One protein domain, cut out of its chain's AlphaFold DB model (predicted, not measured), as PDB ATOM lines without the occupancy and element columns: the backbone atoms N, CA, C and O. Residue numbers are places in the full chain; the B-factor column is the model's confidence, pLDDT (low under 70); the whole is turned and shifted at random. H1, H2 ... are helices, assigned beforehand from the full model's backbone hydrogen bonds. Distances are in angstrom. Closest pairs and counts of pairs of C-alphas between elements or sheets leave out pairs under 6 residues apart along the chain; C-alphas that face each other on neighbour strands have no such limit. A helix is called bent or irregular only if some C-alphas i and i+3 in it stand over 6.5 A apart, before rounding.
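What this domain is: This is residues 18 to 63 and 127 to 192 of the 192 residues of an uncharacterized protein of Silicimonas algicola (UniProt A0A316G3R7). Five helices form two layers, each a pair of helices running opposite ways, with a short helix across one side. H2 and H3 lie almost parallel in line, side by side, in one layer; H1 and H4 make the other, their lines crossing those of the first pair steeply, and H5 spans the depth at the side of H3 and H4 that is away from H1 and H2. The printed part has 112 residues with five named helices, H1 to H5 in order along the chain, and no named strand, and its class is all helix. It is compact, with a radius of gyration of the C-alphas of 12.8 A and spans of 39 by 31 by 20 A.

How they stand to each other: H2, residues 41 to 59, is the longest helix by residues, and it touches H3, residues 128 to 145, at a shallow tilt of 8 degrees, opposite ways. The closest C-alphas of the two are those of Phe 43 and Phe 142, 6.1 A apart. H2 touches H3 with residues 43 to 51 alone, and H3 touches H2 with residues 135 to 143 alone. H2 has a kink of 40 degrees near residue 53. H1, residues 18 to 35, touches H2 at a steep tilt of 54 degrees, opposite ways, with the C-alphas of Pro 24 and Ala 48 closest at 5.5 A. H1 itself has a kink of 36 degrees near residue 25. H4, residues 157 to 168, touches H1 at a shallow tilt of 31 degrees, opposite ways; the closest C-alphas are those of Ala 34 and Pro 157, 4.8 A apart. H3 and H4 are close but not clearly touching, with the C-alphas of Ile 136 and Val 162 closest at 7.6 A. H5, residues 181 to 190, touches residues 133 to 137 of H3 alone, at a steep tilt of 67 degrees, the same way. The closest C-alphas of H3 and H5 are those of Lys 133 and Ala 190, 4.7 A apart. H4 and H5 are close but not clearly touching, the C-alphas of Phe 159 and Gln 184 being closest at 7.4 A. H1 and H3 are apart, as are H1 and H5, H2 and H4, and H2 and H5. The helix packing is part aligned, part crossed: of 4 touching pairs given a tilt, 2 are at a shallow tilt. Every O i to N i+4 pair is within hydrogen-bond range in H3, H4 and H5, against 12 of 14 in H1 and 11 of 15 in H2.

Where its parts are: H2 is 25.9 A from first to last C-alpha, beginning at C-alpha 41 (152.657, 160.487, 174.929). It is only just irregular, with C-alphas 50 and 53 6.6 A apart. H3 is 26.1 A long. H1 is 26.2 A long and begins at C-alpha 18 (137.631, 173.291, 178.500); it is irregular, with C-alphas 21 and 24 7.3 A apart. H4 measures 16.9 A and H5 14.5 A, the latter ending at C-alpha 190 (134.122, 147.123, 166.780).

The domain as a whole: The two C-alphas farthest apart are those of Glu 37 and Lys 63, at 39.6 A. Residues 64 to 126 are cut out and not printed, and C-alphas 63 and 127 are 12.5 A apart across the cut, which falls in the link from H2 to H3. The link from H1 to H2 is tight, with 5 residues. The links from H3 to H4, with 11 residues, and from H4 to H5, with 12, are long. The mean pLDDT of the printed part is 80.4, and 20 residues are under 70: residues 18 to 21, 53 to 63, 127 to 129, 154 and 177.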
ATOM      1  N   PHE A  18     137.173 173.929 177.262       54.59
ATOM      2  CA  PHE A  18     137.631 173.291 178.500       54.59
ATOM      3  C   PHE A  18     137.767 171.766 178.390       54.59
ATOM      4  O   PHE A  18     138.776 171.213 178.802       54.59
ATOM      5  N   VAL A  19     136.788 171.086 177.780       58.44
ATOM      6  CA  VAL A  19     136.793 169.620 177.632       58.44
ATOM      7  C   VAL A  19     137.884 169.140 176.674       58.44
ATOM      8  O   VAL A  19     138.486 168.095 176.906       58.44
ATOM      9  N   ARG A  20     138.163 169.889 175.598       60.94
ATOM     10  CA  ARG A  20     139.250 169.555 174.666       60.94
ATOM     11  C   ARG A  20     140.622 169.730 175.304       60.94
ATOM     12  O   ARG A  20     141.508 168.936 175.003       60.94
ATOM     13  N   ASP A  21     140.760 170.725 176.172       66.19
ATOM     14  CA  ASP A  21     142.029 171.069 176.810       66.19
ATOM     15  C   ASP A  21     142.435 170.029 177.870       66.19
ATOM     16  O   ASP A  21     143.612 169.705 177.979       66.19
ATOM     17  N   ILE A  22     141.466 169.425 178.573       75.38
ATOM     18  CA  ILE A  22     141.713 168.398 179.611       75.38
ATOM     19  C   ILE A  22     141.581 166.948 179.110       75.38
ATOM     20  O   ILE A  22     141.861 165.992 179.834       75.38
ATOM     21  N   LEU A  23     141.158 166.745 177.858       82.38
ATOM     22  CA  LEU A  23     141.001 165.413 177.261       82.38
ATOM     23  C   LEU A  23     142.286 164.557 177.285       82.38
ATOM     24  O   LEU A  23     142.168 163.359 177.552       82.38
ATOM     25  N   PRO A  24     143.493 165.100 177.030       88.25
ATOM     26  CA  PRO A  24     144.732 164.330 177.143       88.25
ATOM     27  C   PRO A  24     144.943 163.738 178.544       88.25
ATOM     28  O   PRO A  24     145.172 162.538 178.668       88.25
ATOM     29  N   GLU A  25     144.774 164.547 179.593       88.19
ATOM     30  CA  GLU A  25     144.951 164.153 181.003       88.19
ATOM     31  C   GLU A  25     143.965 163.045 181.401       88.19
ATOM     32  O   GLU A  25     144.276 162.101 182.128       88.19
ATOM     33  N   HIS A  26     142.750 163.136 180.872       89.50
ATOM     34  CA  HIS A  26     141.696 162.150 181.047       89.50
ATOM     35  C   HIS A  26     142.001 160.809 180.376       89.50
ATOM     36  O   HIS A  26     141.812 159.751 180.983       89.50
ATOM     37  N   ILE A  27     142.502 160.846 179.139       90.25
ATOM     38  CA  ILE A  27     142.941 159.648 178.416       90.25
ATOM     39  C   ILE A  27     144.119 158.998 179.141       90.25
ATOM     40  O   ILE A  27     144.130 157.779 179.307       90.25
ATOM     41  N   GLU A  28     145.076 159.799 179.601       92.31
ATOM     42  CA  GLU A  28     146.228 159.341 180.372       92.31
ATOM     43  C   GLU A  28     145.795 158.665 181.679       92.31
ATOM     44  O   GLU A  28     146.166 157.519 181.934       92.31
ATOM     45  N   ALA A  29     144.923 159.302 182.464       91.44
ATOM     46  CA  ALA A  29     144.396 158.720 183.695       91.44
ATOM     47  C   ALA A  29     143.634 157.407 183.440       91.44
ATOM     48  O   ALA A  29     143.794 156.436 184.187       91.44
ATOM     49  N   ALA A  30     142.822 157.347 182.379       92.25
ATOM     50  CA  ALA A  30     142.104 156.135 181.996       92.25
ATOM     51  C   ALA A  30     143.057 155.016 181.543       92.25
ATOM     52  O   ALA A  30     142.804 153.844 181.829       92.25
ATOM     53  N   TYR A  31     144.157 155.361 180.871       92.94
ATOM     54  CA  TYR A  31     145.198 154.413 180.483       92.94
ATOM     55  C   TYR A  31     145.914 153.840 181.702       92.94
ATOM     56  O   TYR A  31     145.975 152.619 181.835       92.94
ATOM     57  N   ILE A  32     146.371 154.698 182.620       92.56
ATOM     58  CA  ILE A  32     147.056 154.282 183.851       92.56
ATOM     59  C   ILE A  32     146.164 153.334 184.653       92.56
ATOM     60  O   ILE A  32     146.591 152.251 185.031       92.56
ATOM     61  N   GLN A  33     144.884 153.665 184.832       91.19
ATOM     62  CA  GLN A  33     143.943 152.785 185.536       91.19
ATOM     63  C   GLN A  33     143.713 151.440 184.828       91.19
ATOM     64  O   GLN A  33     143.410 150.432 185.470       91.19
ATOM     65  N   ALA A  34     143.788 151.418 183.499       91.06
ATOM     66  CA  ALA A  34     143.490 150.240 182.700       91.06
ATOM     67  C   ALA A  34     144.678 149.280 182.560       91.06
ATOM     68  O   ALA A  34     144.464 148.059 182.565       91.06
ATOM     69  N   TYR A  35     145.881 149.830 182.411       89.06
ATOM     70  CA  TYR A  35     147.112 149.112 182.082       89.06
ATOM     71  C   TYR A  35     148.141 149.097 183.213       89.06
ATOM     72  O   TYR A  35     149.073 148.311 183.120       89.06
ATOM     73  N   ASP A  36     147.941 149.887 184.273       91.00
ATOM     74  CA  ASP A  36     148.869 150.025 185.406       91.00
ATOM     75  C   ASP A  36     150.272 150.499 184.982       91.00
ATOM     76  O   ASP A  36     151.297 150.100 185.523       91.00
ATOM     77  N   GLU A  37     150.316 151.350 183.954       91.62
ATOM     78  CA  GLU A  37     151.536 151.852 183.326       91.62
ATOM     79  C   GLU A  37     151.350 153.313 182.897       91.62
ATOM     80  O   GLU A  37     150.229 153.758 182.640       91.62
ATOM     81  N   ILE A  38     152.457 154.051 182.774       91.75
ATOM     82  CA  ILE A  38     152.448 155.416 182.234       91.75
ATOM     83  C   ILE A  38     152.020 155.366 180.764       91.75
ATOM     84  O   ILE A  38     152.533 154.561 179.983       91.75
ATOM     85  N   ALA A  39     151.080 156.232 180.384       90.25
ATOM     86  CA  ALA A  39     150.582 156.284 179.019       90.25
ATOM     87  C   ALA A  39     151.663 156.818 178.060       90.25
ATOM     88  O   ALA A  39     152.263 157.859 178.338       90.25
ATOM     89  N   PRO A  40     151.892 156.171 176.903       91.75
ATOM     90  CA  PRO A  40     152.764 156.728 175.877       91.75
ATOM     91  C   PRO A  40     152.248 158.104 175.415       91.75
ATOM     92  O   PRO A  40     151.070 158.219 175.058       91.75
ATOM     93  N   PRO A  41     153.092 159.154 175.362       89.06
ATOM     94  CA  PRO A  41     152.657 160.487 174.929       89.06
ATOM     95  C   PRO A  41     152.077 160.504 173.507       89.06
ATOM     96  O   PRO A  41     151.148 161.257 173.209       89.06
ATOM     97  N   THR A  42     152.602 159.640 172.634       87.94
ATOM     98  CA  THR A  42     152.109 159.382 171.272       87.94
ATOM     99  C   THR A  42     150.661 158.911 171.294       87.94
ATOM    100  O   THR A  42     149.801 159.547 170.683       87.94
ATOM    101  N   PHE A  43     150.373 157.872 172.078       91.00
ATOM    102  CA  PHE A  43     149.023 157.347 172.256       91.00
ATOM    103  C   PHE A  43     148.053 158.417 172.770       91.00
ATOM    104  O   PHE A  43     146.965 158.575 172.214       91.00
ATOM    105  N   VAL A  44     148.443 159.170 173.804       88.25
ATOM    106  CA  VAL A  44     147.591 160.216 174.394       88.25
ATOM    107  C   VAL A  44     147.248 161.288 173.356       88.25
ATOM    108  O   VAL A  44     146.080 161.648 173.203       88.25
ATOM    109  N   SER A  45     148.239 161.754 172.591       83.94
ATOM    110  CA  SER A  45     148.045 162.753 171.535       83.94
ATOM    111  C   SER A  45     147.135 162.250 170.409       83.94
ATOM    112  O   SER A  45     146.208 162.949 169.990       83.94
ATOM    113  N   GLU A  46     147.348 161.024 169.927       85.31
ATOM    114  CA  GLU A  46     146.537 160.433 168.858       85.31
ATOM    115  C   GLU A  46     145.089 160.197 169.303       85.31
ATOM    116  O   GLU A  46     144.144 160.573 168.600       85.31
ATOM    117  N   ALA A  47     144.896 159.650 170.504       86.56
ATOM    118  CA  ALA A  47     143.577 159.432 171.079       86.56
ATOM    119  C   ALA A  47     142.841 160.758 171.347       86.56
ATOM    120  O   ALA A  47     141.651 160.869 171.038       86.56
ATOM    121  N   ALA A  48     143.527 161.795 171.837       85.25
ATOM    122  CA  ALA A  48     142.926 163.111 172.044       85.25
ATOM    123  C   ALA A  48     142.507 163.755 170.712       85.25
ATOM    124  O   ALA A  48     141.385 164.252 170.572       85.25
ATOM    125  N   ASN A  49     143.364 163.682 169.690       81.25
ATOM    126  CA  ASN A  49     143.062 164.190 168.352       81.25
ATOM    127  C   ASN A  49     141.898 163.454 167.678       81.25
ATOM    128  O   ASN A  49     141.113 164.076 166.956       81.25
ATOM    129  N   LEU A  50     141.764 162.153 167.927       84.31
ATOM    130  CA  LEU A  50     140.631 161.351 167.479       84.31
ATOM    131  C   LEU A  50     139.329 161.783 168.174       84.31
ATOM    132  O   LEU A  50     138.305 161.999 167.519       84.31
ATOM    133  N   LEU A  51     139.360 161.927 169.501       81.25
ATOM    134  CA  LEU A  51     138.166 162.131 170.325       81.25
ATOM    135  C   LEU A  51     137.696 163.593 170.403       81.25
ATOM    136  O   LEU A  51     136.508 163.830 170.632       81.25
ATOM    137  N   ARG A  52     138.549 164.585 170.105       75.25
ATOM    138  CA  ARG A  52     138.165 166.017 170.094       75.25
ATOM    139  C   ARG A  52     136.972 166.333 169.189       75.25
ATOM    140  O   ARG A  52     136.194 167.240 169.477       75.25
ATOM    141  N   PHE A  53     136.823 165.596 168.087       66.12
ATOM    142  CA  PHE A  53     135.715 165.774 167.145       66.12
ATOM    143  C   PHE A  53     134.413 165.166 167.667       66.12
ATOM    144  O   PHE A  53     133.333 165.652 167.347       66.12
ATOM    145  N   ARG A  54     134.521 164.135 168.505       69.31
ATOM    146  CA  ARG A  54     133.388 163.461 169.136       69.31
ATOM    147  C   ARG A  54     132.836 164.271 170.306       69.31
ATOM    148  O   ARG A  54     131.627 164.292 170.475       69.31
ATOM    149  N   ILE A  55     133.685 164.997 171.039       66.00
ATOM    150  CA  ILE A  55     133.243 165.958 172.068       66.00
ATOM    151  C   ILE A  55     132.280 166.988 171.474       66.00
ATOM    152  O   ILE A  55     131.243 167.260 172.060       66.00
ATOM    153  N   VAL A  56     132.551 167.479 170.260       57.91
ATOM    154  CA  VAL A  56     131.625 168.392 169.564       57.91
ATOM    155  C   VAL A  56     130.269 167.743 169.326       57.91
ATOM    156  O   VAL A  56     129.252 168.399 169.504       57.91
ATOM    157  N   ASP A  57     130.250 166.469 168.930       58.72
ATOM    158  CA  ASP A  57     129.009 165.729 168.704       58.72
ATOM    159  C   ASP A  57     128.257 165.429 170.021       58.72
ATOM    160  O   ASP A  57     127.045 165.235 169.977       58.72
ATOM    161  N   VAL A  58     128.940 165.377 171.173       58.66
ATOM    162  CA  VAL A  58     128.330 165.187 172.507       58.66
ATOM    163  C   VAL A  58     127.795 166.508 173.067       58.66
ATOM    164  O   VAL A  58     126.652 166.553 173.517       58.66
ATOM    165  N   ASP A  59     128.589 167.577 172.993       55.72
ATOM    166  CA  ASP A  59     128.235 168.911 173.493       55.72
ATOM    167  C   ASP A  59     127.172 169.585 172.618       55.72
ATOM    168  O   ASP A  59     126.290 170.290 173.107       55.72
ATOM    169  N   ASN A  60     127.239 169.346 171.309       51.69
ATOM    170  CA  ASN A  60     126.252 169.778 170.332       51.69
ATOM    171  C   ASN A  60     125.680 168.541 169.637       51.69
ATOM    172  O   ASN A  60     126.043 168.271 168.484       51.69
ATOM    173  N   PRO A  61     124.782 167.786 170.304       50.22
ATOM    174  CA  PRO A  61     124.150 166.625 169.700       50.22
ATOM    175  C   PRO A  61     123.514 167.056 168.387       50.22
ATOM    176  O   PRO A  61     122.557 167.836 168.366       50.22
ATOM    177  N   ARG A  62     124.095 166.595 167.269       49.88
ATOM    178  CA  ARG A  62     123.626 166.974 165.936       49.88
ATOM    179  C   ARG A  62     122.147 166.632 165.870       49.88
ATOM    180  O   ARG A  62     121.778 165.460 165.988       49.88
ATOM    181  N   LYS A  63     121.293 167.645 165.662       49.50
ATOM    182  CA  LYS A  63     119.912 167.399 165.239       49.50
ATOM    183  C   LYS A  63     120.009 166.431 164.067       49.50
ATOM    184  O   LYS A  63     120.786 166.683 163.146       49.50
ATOM    185  N   GLN A 127     125.322 157.648 160.941       57.00
ATOM    186  CA  GLN A 127     125.060 156.495 161.774       57.00
ATOM    187  C   GLN A 127     125.968 156.658 162.972       57.00
ATOM    188  O   GLN A 127     127.131 156.252 162.929       57.00
ATOM    189  N   ALA A 128     125.428 157.257 164.034       61.59
ATOM    190  CA  ALA A 128     126.122 157.402 165.307       61.59
ATOM    191  C   ALA A 128     126.786 156.074 165.698       61.59
ATOM    192  O   ALA A 128     127.969 156.035 166.025       61.59
ATOM    193  N   SER A 129     126.075 154.957 165.490       66.62
ATOM    194  CA  SER A 129     126.585 153.611 165.728       66.62
ATOM    195  C   SER A 129     127.890 153.284 164.977       66.62
ATOM    196  O   SER A 129     128.835 152.729 165.544       66.62
ATOM    197  N   ARG A 130     127.996 153.663 163.703       72.00
ATOM    198  CA  ARG A 130     129.212 153.462 162.910       72.00
ATOM    199  C   ARG A 130     130.362 154.342 163.401       72.00
ATOM    200  O   ARG A 130     131.490 153.865 163.441       72.00
ATOM    201  N   SER A 131     130.066 155.573 163.817       74.12
ATOM    202  CA  SER A 131     131.056 156.502 164.377       74.12
ATOM    203  C   SER A 131     131.651 155.987 165.695       74.12
ATOM    204  O   SER A 131     132.871 155.953 165.826       74.12
ATOM    205  N   PHE A 132     130.821 155.491 166.621       82.62
ATOM    206  CA  PHE A 132     131.296 154.884 167.874       82.62
ATOM    207  C   PHE A 132     132.191 153.666 167.630       82.62
ATOM    208  O   PHE A 132     133.255 153.538 168.228       82.62
ATOM    209  N   LYS A 133     131.774 152.767 166.723       85.75
ATOM    210  CA  LYS A 133     132.570 151.575 166.395       85.75
ATOM    211  C   LYS A 133     133.917 151.973 165.817       85.75
ATOM    212  O   LYS A 133     134.926 151.451 166.261       85.75
ATOM    213  N   TRP A 134     133.921 152.914 164.876       85.19
ATOM    214  CA  TRP A 134     135.146 153.418 164.272       85.19
ATOM    215  C   TRP A 134     136.098 154.019 165.312       85.19
ATOM    216  O   TRP A 134     137.262 153.638 165.327       85.19
ATOM    217  N   ALA A 135     135.606 154.862 166.226       85.62
ATOM    218  CA  ALA A 135     136.436 155.441 167.284       85.62
ATOM    219  C   ALA A 135     137.091 154.355 168.155       85.62
ATOM    220  O   ALA A 135     138.295 154.395 168.382       85.62
ATOM    221  N   ILE A 136     136.327 153.337 168.572       90.25
ATOM    222  CA  ILE A 136     136.855 152.185 169.322       90.25
ATOM    223  C   ILE A 136     137.895 151.410 168.491       90.25
ATOM    224  O   ILE A 136     138.938 151.024 169.018       90.25
ATOM    225  N   SER A 137     137.641 151.182 167.199       90.38
ATOM    226  CA  SER A 137     138.574 150.479 166.311       90.38
ATOM    227  C   SER A 137     139.886 151.245 166.108       90.38
ATOM    228  O   SER A 137     140.938 150.614 166.082       90.38
ATOM    229  N   GLU A 138     139.843 152.570 165.958       89.50
ATOM    230  CA  GLU A 138     141.043 153.407 165.812       89.50
ATOM    231  C   GLU A 138     141.849 153.464 167.111       89.50
ATOM    232  O   GLU A 138     143.054 153.229 167.090       89.50
ATOM    233  N   LEU A 139     141.189 153.629 168.261       89.75
ATOM    234  CA  LEU A 139     141.859 153.587 169.568       89.75
ATOM    235  C   LEU A 139     142.590 152.252 169.785       89.75
ATOM    236  O   LEU A 139     143.709 152.203 170.292       89.75
ATOM    237  N   ALA A 140     141.977 151.155 169.337       91.38
ATOM    238  CA  ALA A 140     142.586 149.834 169.348       91.38
ATOM    239  C   ALA A 140     143.787 149.710 168.394       91.38
ATOM    240  O   ALA A 140     144.690 148.921 168.665       91.38
ATOM    241  N   LYS A 141     143.817 150.446 167.275       89.75
ATOM    242  CA  LYS A 141     144.979 150.479 166.373       89.75
ATOM    243  C   LYS A 141     146.149 151.227 167.002       89.75
ATOM    244  O   LYS A 141     147.249 150.690 166.957       89.75
ATOM    245  N   PHE A 142     145.902 152.377 167.630       88.94
ATOM    246  CA  PHE A 142     146.944 153.120 168.349       88.94
ATOM    247  C   PHE A 142     147.584 152.247 169.436       88.94
ATOM    248  O   PHE A 142     148.798 152.116 169.497       88.94
ATOM    249  N   LEU A 143     146.780 151.499 170.199       88.25
ATOM    250  CA  LEU A 143     147.313 150.553 171.188       88.25
ATOM    251  C   LEU A 143     148.132 149.408 170.592       88.25
ATOM    252  O   LEU A 143     149.116 148.992 171.197       88.25
ATOM    253  N   ARG A 144     147.745 148.887 169.420       88.94
ATOM    254  CA  ARG A 144     148.541 147.860 168.729       88.94
ATOM    255  C   ARG A 144     149.885 148.407 168.262       88.94
ATOM    256  O   ARG A 144     150.856 147.659 168.297       88.94
ATOM    257  N   ALA A 145     149.936 149.670 167.841       84.88
ATOM    258  CA  ALA A 145     151.189 150.335 167.491       84.88
ATOM    259  C   ALA A 145     152.124 150.450 168.710       84.88
ATOM    260  O   ALA A 145     153.326 150.261 168.570       84.88
ATOM    261  N   GLU A 146     151.559 150.609 169.909       83.12
ATOM    262  CA  GLU A 146     152.268 150.574 171.200       83.12
ATOM    263  C   GLU A 146     152.525 149.141 171.731       83.12
ATOM    264  O   GLU A 146     152.823 148.933 172.906       83.12
ATOM    265  N   GLY A 147     152.349 148.107 170.899       83.50
ATOM    266  CA  GLY A 147     152.595 146.709 171.272       83.50
ATOM    267  C   GLY A 147     151.562 146.091 172.225       83.50
ATOM    268  O   GLY A 147     151.733 144.955 172.671       83.50
ATOM    269  N   LYS A 148     150.461 146.788 172.532       84.06
ATOM    270  CA  LYS A 148     149.384 146.270 173.386       84.06
ATOM    271  C   LYS A 148     148.328 145.556 172.540       84.06
ATOM    272  O   LYS A 148     147.898 146.028 171.489       84.06
ATOM    273  N   SER A 149     147.839 144.416 173.029       79.94
ATOM    274  CA  SER A 149     146.745 143.691 172.375       79.94
ATOM    275  C   SER A 149     145.384 144.138 172.931       79.94
ATOM    276  O   SER A 149     145.108 143.915 174.114       79.94
ATOM    277  N   PRO A 150     144.502 144.754 172.119       79.88
ATOM    278  CA  PRO A 150     143.146 145.080 172.538       79.88
ATOM    279  C   PRO A 150     142.323 143.790 172.613       79.88
ATOM    280  O   PRO A 150     141.802 143.289 171.611       79.88
ATOM    281  N   ALA A 151     142.247 143.220 173.815       73.38
ATOM    282  CA  ALA A 151     141.497 142.000 174.064       73.38
ATOM    283  C   ALA A 151     140.000 142.210 173.781       73.38
ATOM    284  O   ALA A 151     139.407 143.232 174.124       73.38
ATOM    285  N   ARG A 152     139.374 141.212 173.146       70.00
ATOM    286  CA  ARG A 152     137.948 141.243 172.768       70.00
ATOM    287  C   ARG A 152     137.002 140.915 173.929       70.00
ATOM    288  O   ARG A 152     135.785 140.913 173.728       70.00
ATOM    289  N   ASN A 153     137.546 140.593 175.102       70.81
ATOM    290  CA  ASN A 153     136.793 140.223 176.292       70.81
ATOM    291  C   ASN A 153     136.351 141.470 177.076       70.81
ATOM    292  O   ASN A 153     137.074 142.455 177.197       70.81
ATOM    293  N   GLY A 154     135.139 141.419 177.626       67.62
ATOM    294  CA  GLY A 154     134.493 142.548 178.305       67.62
ATOM    295  C   GLY A 154     135.080 142.933 179.667       67.62
ATOM    296  O   GLY A 154     134.437 143.663 180.409       67.62
ATOM    297  N   THR A 155     136.250 142.406 180.020       75.69
ATOM    298  CA  THR A 155     136.948 142.646 181.292       75.69
ATOM    299  C   THR A 155     138.421 143.014 181.096       75.69
ATOM    300  O   THR A 155     139.129 143.248 182.072       75.69
ATOM    301  N   GLY A 156     138.903 143.066 179.849       85.44
ATOM    302  CA  GLY A 156     140.306 143.343 179.557       85.44
ATOM    303  C   GLY A 156     140.710 144.807 179.793       85.44
ATOM    304  O   GLY A 156     139.847 145.687 179.873       85.44
ATOM    305  N   PRO A 157     142.023 145.102 179.828       88.88
ATOM    306  CA  PRO A 157     142.561 146.462 179.944       88.88
ATOM    307  C   PRO A 157     141.944 147.434 178.934       88.88
ATOM    308  O   PRO A 157     141.496 148.511 179.302       88.88
ATOM    309  N   PHE A 158     141.793 147.007 177.678       91.50
ATOM    310  CA  PHE A 158     141.178 147.838 176.647       91.50
ATOM    311  C   PHE A 158     139.721 148.206 176.959       91.50
ATOM    312  O   PHE A 158     139.315 149.348 176.767       91.50
ATOM    313  N   PHE A 159     138.937 147.260 177.485       90.50
ATOM    314  CA  PHE A 159     137.565 147.536 177.908       90.50
ATOM    315  C   PHE A 159     137.541 148.565 179.047       90.50
ATOM    316  O   PHE A 159     136.789 149.534 178.972       90.50
ATOM    317  N   ARG A 160     138.414 148.404 180.051       90.56
ATOM    318  CA  ARG A 160     138.543 149.345 181.178       90.56
ATOM    319  C   ARG A 160     138.965 150.742 180.729       90.56
ATOM    320  O   ARG A 160     138.414 151.712 181.230       90.56
ATOM    321  N   LEU A 161     139.877 150.844 179.763       92.00
ATOM    322  CA  LEU A 161     140.293 152.117 179.170       92.00
ATOM    323  C   LEU A 161     139.112 152.828 178.501       92.00
ATOM    324  O   LEU A 161     138.835 153.989 178.794       92.00
ATOM    325  N   VAL A 162     138.393 152.124 177.619       91.56
ATOM    326  CA  VAL A 162     137.242 152.691 176.901       91.56
ATOM    327  C   VAL A 162     136.133 153.095 177.879       91.56
ATOM    328  O   VAL A 162     135.523 154.150 177.714       91.56
ATOM    329  N   GLU A 163     135.886 152.298 178.923       89.69
ATOM    330  CA  GLU A 163     134.950 152.665 179.987       89.69
ATOM    331  C   GLU A 163     135.434 153.830 180.852       89.69
ATOM    332  O   GLU A 163     134.606 154.626 181.288       89.69
ATOM    333  N   GLY A 164     136.738 153.948 181.103       89.38
ATOM    334  CA  GLY A 164     137.333 155.064 181.837       89.38
ATOM    335  C   GLY A 164     137.107 156.389 181.115       89.38
ATOM    336  O   GLY A 164     136.597 157.334 181.717       89.38
ATOM    337  N   ILE A 165     137.368 156.408 179.804       88.94
ATOM    338  CA  ILE A 165     137.094 157.558 178.931       88.94
ATOM    339  C   ILE A 165     135.588 157.888 178.922       88.94
ATOM    340  O   ILE A 165     135.193 159.033 179.142       88.94
ATOM    341  N   GLU A 166     134.723 156.886 178.720       87.50
ATOM    342  CA  GLU A 166     133.261 157.071 178.704       87.50
ATOM    343  C   GLU A 166     132.699 157.549 180.052       87.50
ATOM    344  O   GLU A 166     131.705 158.268 180.093       87.50
ATOM    345  N   ARG A 167     133.285 157.127 181.177       85.06
ATOM    346  CA  ARG A 167     132.814 157.517 182.512       85.06
ATOM    347  C   ARG A 167     132.983 159.013 182.745       85.06
ATOM    348  O   ARG A 167     132.140 159.609 183.410       85.06
ATOM    349  N   GLN A 168     134.058 159.593 182.219       78.88
ATOM    350  CA  GLN A 168     134.300 161.030 182.308       78.88
ATOM    351  C   GLN A 168     133.420 161.806 181.326       78.88
ATOM    352  O   GLN A 168     132.867 162.834 181.711       78.88
ATOM    353  N   TYR A 169     133.206 161.276 180.116       76.44
ATOM    354  CA  TYR A 169     132.328 161.883 179.110       76.44
ATOM    355  C   TYR A 169     131.326 160.872 178.539       76.44
ATOM    356  O   TYR A 169     131.603 160.222 177.524       76.44
ATOM    357  N   PRO A 170     130.140 160.740 179.163       79.06
ATOM    358  CA  PRO A 170     129.093 159.859 178.662       79.06
ATOM    359  C   PRO A 170     128.648 160.255 177.252       79.06
ATOM    360  O   PRO A 170     128.383 161.425 176.982       79.06
ATOM    361  N   GLY A 171     128.519 159.283 176.350       75.88
ATOM    362  CA  GLY A 171     128.183 159.531 174.948       75.88
ATOM    363  C   GLY A 171     129.395 159.693 174.026       75.88
ATOM    364  O   GLY A 171     129.218 159.877 172.817       75.88
ATOM    365  N   LEU A 172     130.623 159.620 174.552       80.06
ATOM    366  CA  LEU A 172     131.838 159.815 173.762       80.06
ATOM    367  C   LEU A 172     132.246 158.542 173.010       80.06
ATOM    368  O   LEU A 172     132.513 158.604 171.804       80.06
ATOM    369  N   MET A 173     132.224 157.398 173.693       85.56
ATOM    370  CA  MET A 173     132.635 156.085 173.186       85.56
ATOM    371  C   MET A 173     131.448 155.176 172.864       85.56
ATOM    372  O   MET A 173     131.562 154.309 171.995       85.56
ATOM    373  N   PHE A 174     130.293 155.397 173.498       84.31
ATOM    374  CA  PHE A 174     129.078 154.613 173.263       84.31
ATOM    375  C   PHE A 174     127.847 155.492 173.038       84.31
ATOM    376  O   PHE A 174     127.793 156.615 173.535       84.31
ATOM    377  N   PRO A 175     126.808 154.993 172.339       77.88
ATOM    378  CA  PRO A 175     125.488 155.609 172.421       77.88
ATOM    379  C   PRO A 175     125.058 155.699 173.891       77.88
ATOM    380  O   PRO A 175     125.226 154.723 174.622       77.88
ATOM    381  N   THR A 176     124.466 156.818 174.312       70.12
ATOM    382  CA  THR A 176     124.086 157.085 175.718       70.12
ATOM    383  C   THR A 176     123.156 156.027 176.322       70.12
ATOM    384  O   THR A 176     123.179 155.796 177.526       70.12
ATOM    385  N   GLU A 177     122.384 155.335 175.486       69.75
ATOM    386  CA  GLU A 177     121.484 154.240 175.873       69.75
ATOM    387  C   GLU A 177     122.217 152.904 176.118       69.75
ATOM    388  O   GLU A 177     121.637 151.939 176.612       69.75
ATOM    389  N   THR A 178     123.503 152.815 175.767       73.75
ATOM    390  CA  THR A 178     124.286 151.577 175.853       73.75
ATOM    391  C   THR A 178     124.915 151.444 177.237       73.75
ATOM    392  O   THR A 178     125.861 152.161 177.574       73.75
ATOM    393  N   VAL A 179     124.438 150.477 178.024       74.69
ATOM    394  CA  VAL A 179     124.900 150.216 179.400       74.69
ATOM    395  C   VAL A 179     125.347 148.766 179.599       74.69
ATOM    396  O   VAL A 179     124.890 147.858 178.901       74.69
ATOM    397  N   GLY A 180     126.256 148.548 180.556       73.19
ATOM    398  CA  GLY A 180     126.684 147.225 181.023       73.19
ATOM    399  C   GLY A 180     127.094 146.265 179.901       73.19
ATOM    400  O   GLY A 180     127.977 146.561 179.093       73.19
ATOM    401  N   THR A 181     126.416 145.118 179.820       73.25
ATOM    402  CA  THR A 181     126.655 144.063 178.816       73.25
ATOM    403  C   THR A 181     126.520 144.558 177.369       73.25
ATOM    404  O   THR A 181     127.180 144.029 176.471       73.25
ATOM    405  N   GLY A 182     125.744 145.622 177.127       80.88
ATOM    406  CA  GLY A 182     125.631 146.264 175.817       80.88
ATOM    407  C   GLY A 182     126.941 146.897 175.342       80.88
ATOM    408  O   GLY A 182     127.268 146.804 174.158       80.88
ATOM    409  N   ARG A 183     127.739 147.475 176.254       85.88
ATOM    410  CA  ARG A 183     129.039 148.100 175.936       85.88
ATOM    411  C   ARG A 183     130.084 147.062 175.547       85.88
ATOM    412  O   ARG A 183     130.821 147.254 174.581       85.88
ATOM    413  N   GLN A 184     130.090 145.923 176.241       84.88
ATOM    414  CA  GLN A 184     130.973 144.795 175.931       84.88
ATOM    415  C   GLN A 184     130.724 144.286 174.510       84.88
ATOM    416  O   GLN A 184     131.645 144.223 173.699       84.88
ATOM    417  N   GLN A 185     129.460 144.018 174.167       84.25
ATOM    418  CA  GLN A 185     129.086 143.604 172.813       84.25
ATOM    419  C   GLN A 185     129.457 144.656 171.764       84.25
ATOM    420  O   GLN A 185     129.816 144.310 170.635       84.25
ATOM    421  N   TYR A 186     129.376 145.936 172.126       85.88
ATOM    422  CA  TYR A 186     129.744 147.038 171.253       85.88
ATOM    423  C   TYR A 186     131.230 147.013 170.884       85.88
ATOM    424  O   TYR A 186     131.567 147.034 169.698       85.88
ATOM    425  N   ILE A 187     132.102 146.885 171.887       87.06
ATOM    426  CA  ILE A 187     133.554 146.775 171.704       87.06
ATOM    427  C   ILE A 187     133.901 145.506 170.928       87.06
ATOM    428  O   ILE A 187     134.608 145.579 169.924       87.06
ATOM    429  N   SER A 188     133.350 144.348 171.305       85.81
ATOM    430  CA  SER A 188     133.630 143.097 170.593       85.81
ATOM    431  C   SER A 188     133.231 143.177 169.114       85.81
ATOM    432  O   SER A 188     133.916 142.604 168.273       85.81
ATOM    433  N   ARG A 189     132.154 143.900 168.772       85.62
ATOM    434  CA  ARG A 189     131.743 144.148 167.376       85.62
ATOM    435  C   ARG A 189     132.627 145.165 166.653       85.62
ATOM    436  O   ARG A 189     132.735 145.066 165.439       85.62
ATOM    437  N   ALA A 190     133.202 146.139 167.354       85.94
ATOM    438  CA  ALA A 190     134.122 147.123 166.780       85.94
ATOM    439  C   ALA A 190     135.516 146.533 166.490       85.94
ATOM    440  O   ALA A 190     136.230 147.023 165.621       85.94
ATOM    441  N   LEU A 191     135.904 145.472 167.202       84.38
ATOM    442  CA  LEU A 191     137.197 144.795 167.048       84.38
ATOM    443  C   LEU A 191     137.166 143.569 166.114       84.38
ATOM    444  O   LEU A 191     138.172 142.852 166.040       84.38
ATOM    445  N   LYS A 192     136.023 143.285 165.477       78.38
ATOM    446  CA  LYS A 192     135.894 142.264 164.427       78.38
ATOM    447  C   LYS A 192     136.455 142.795 163.120       78.38
ATOM    448  O   LYS A 192     137.264 142.044 162.542       78.38
TER     449      LYS A 192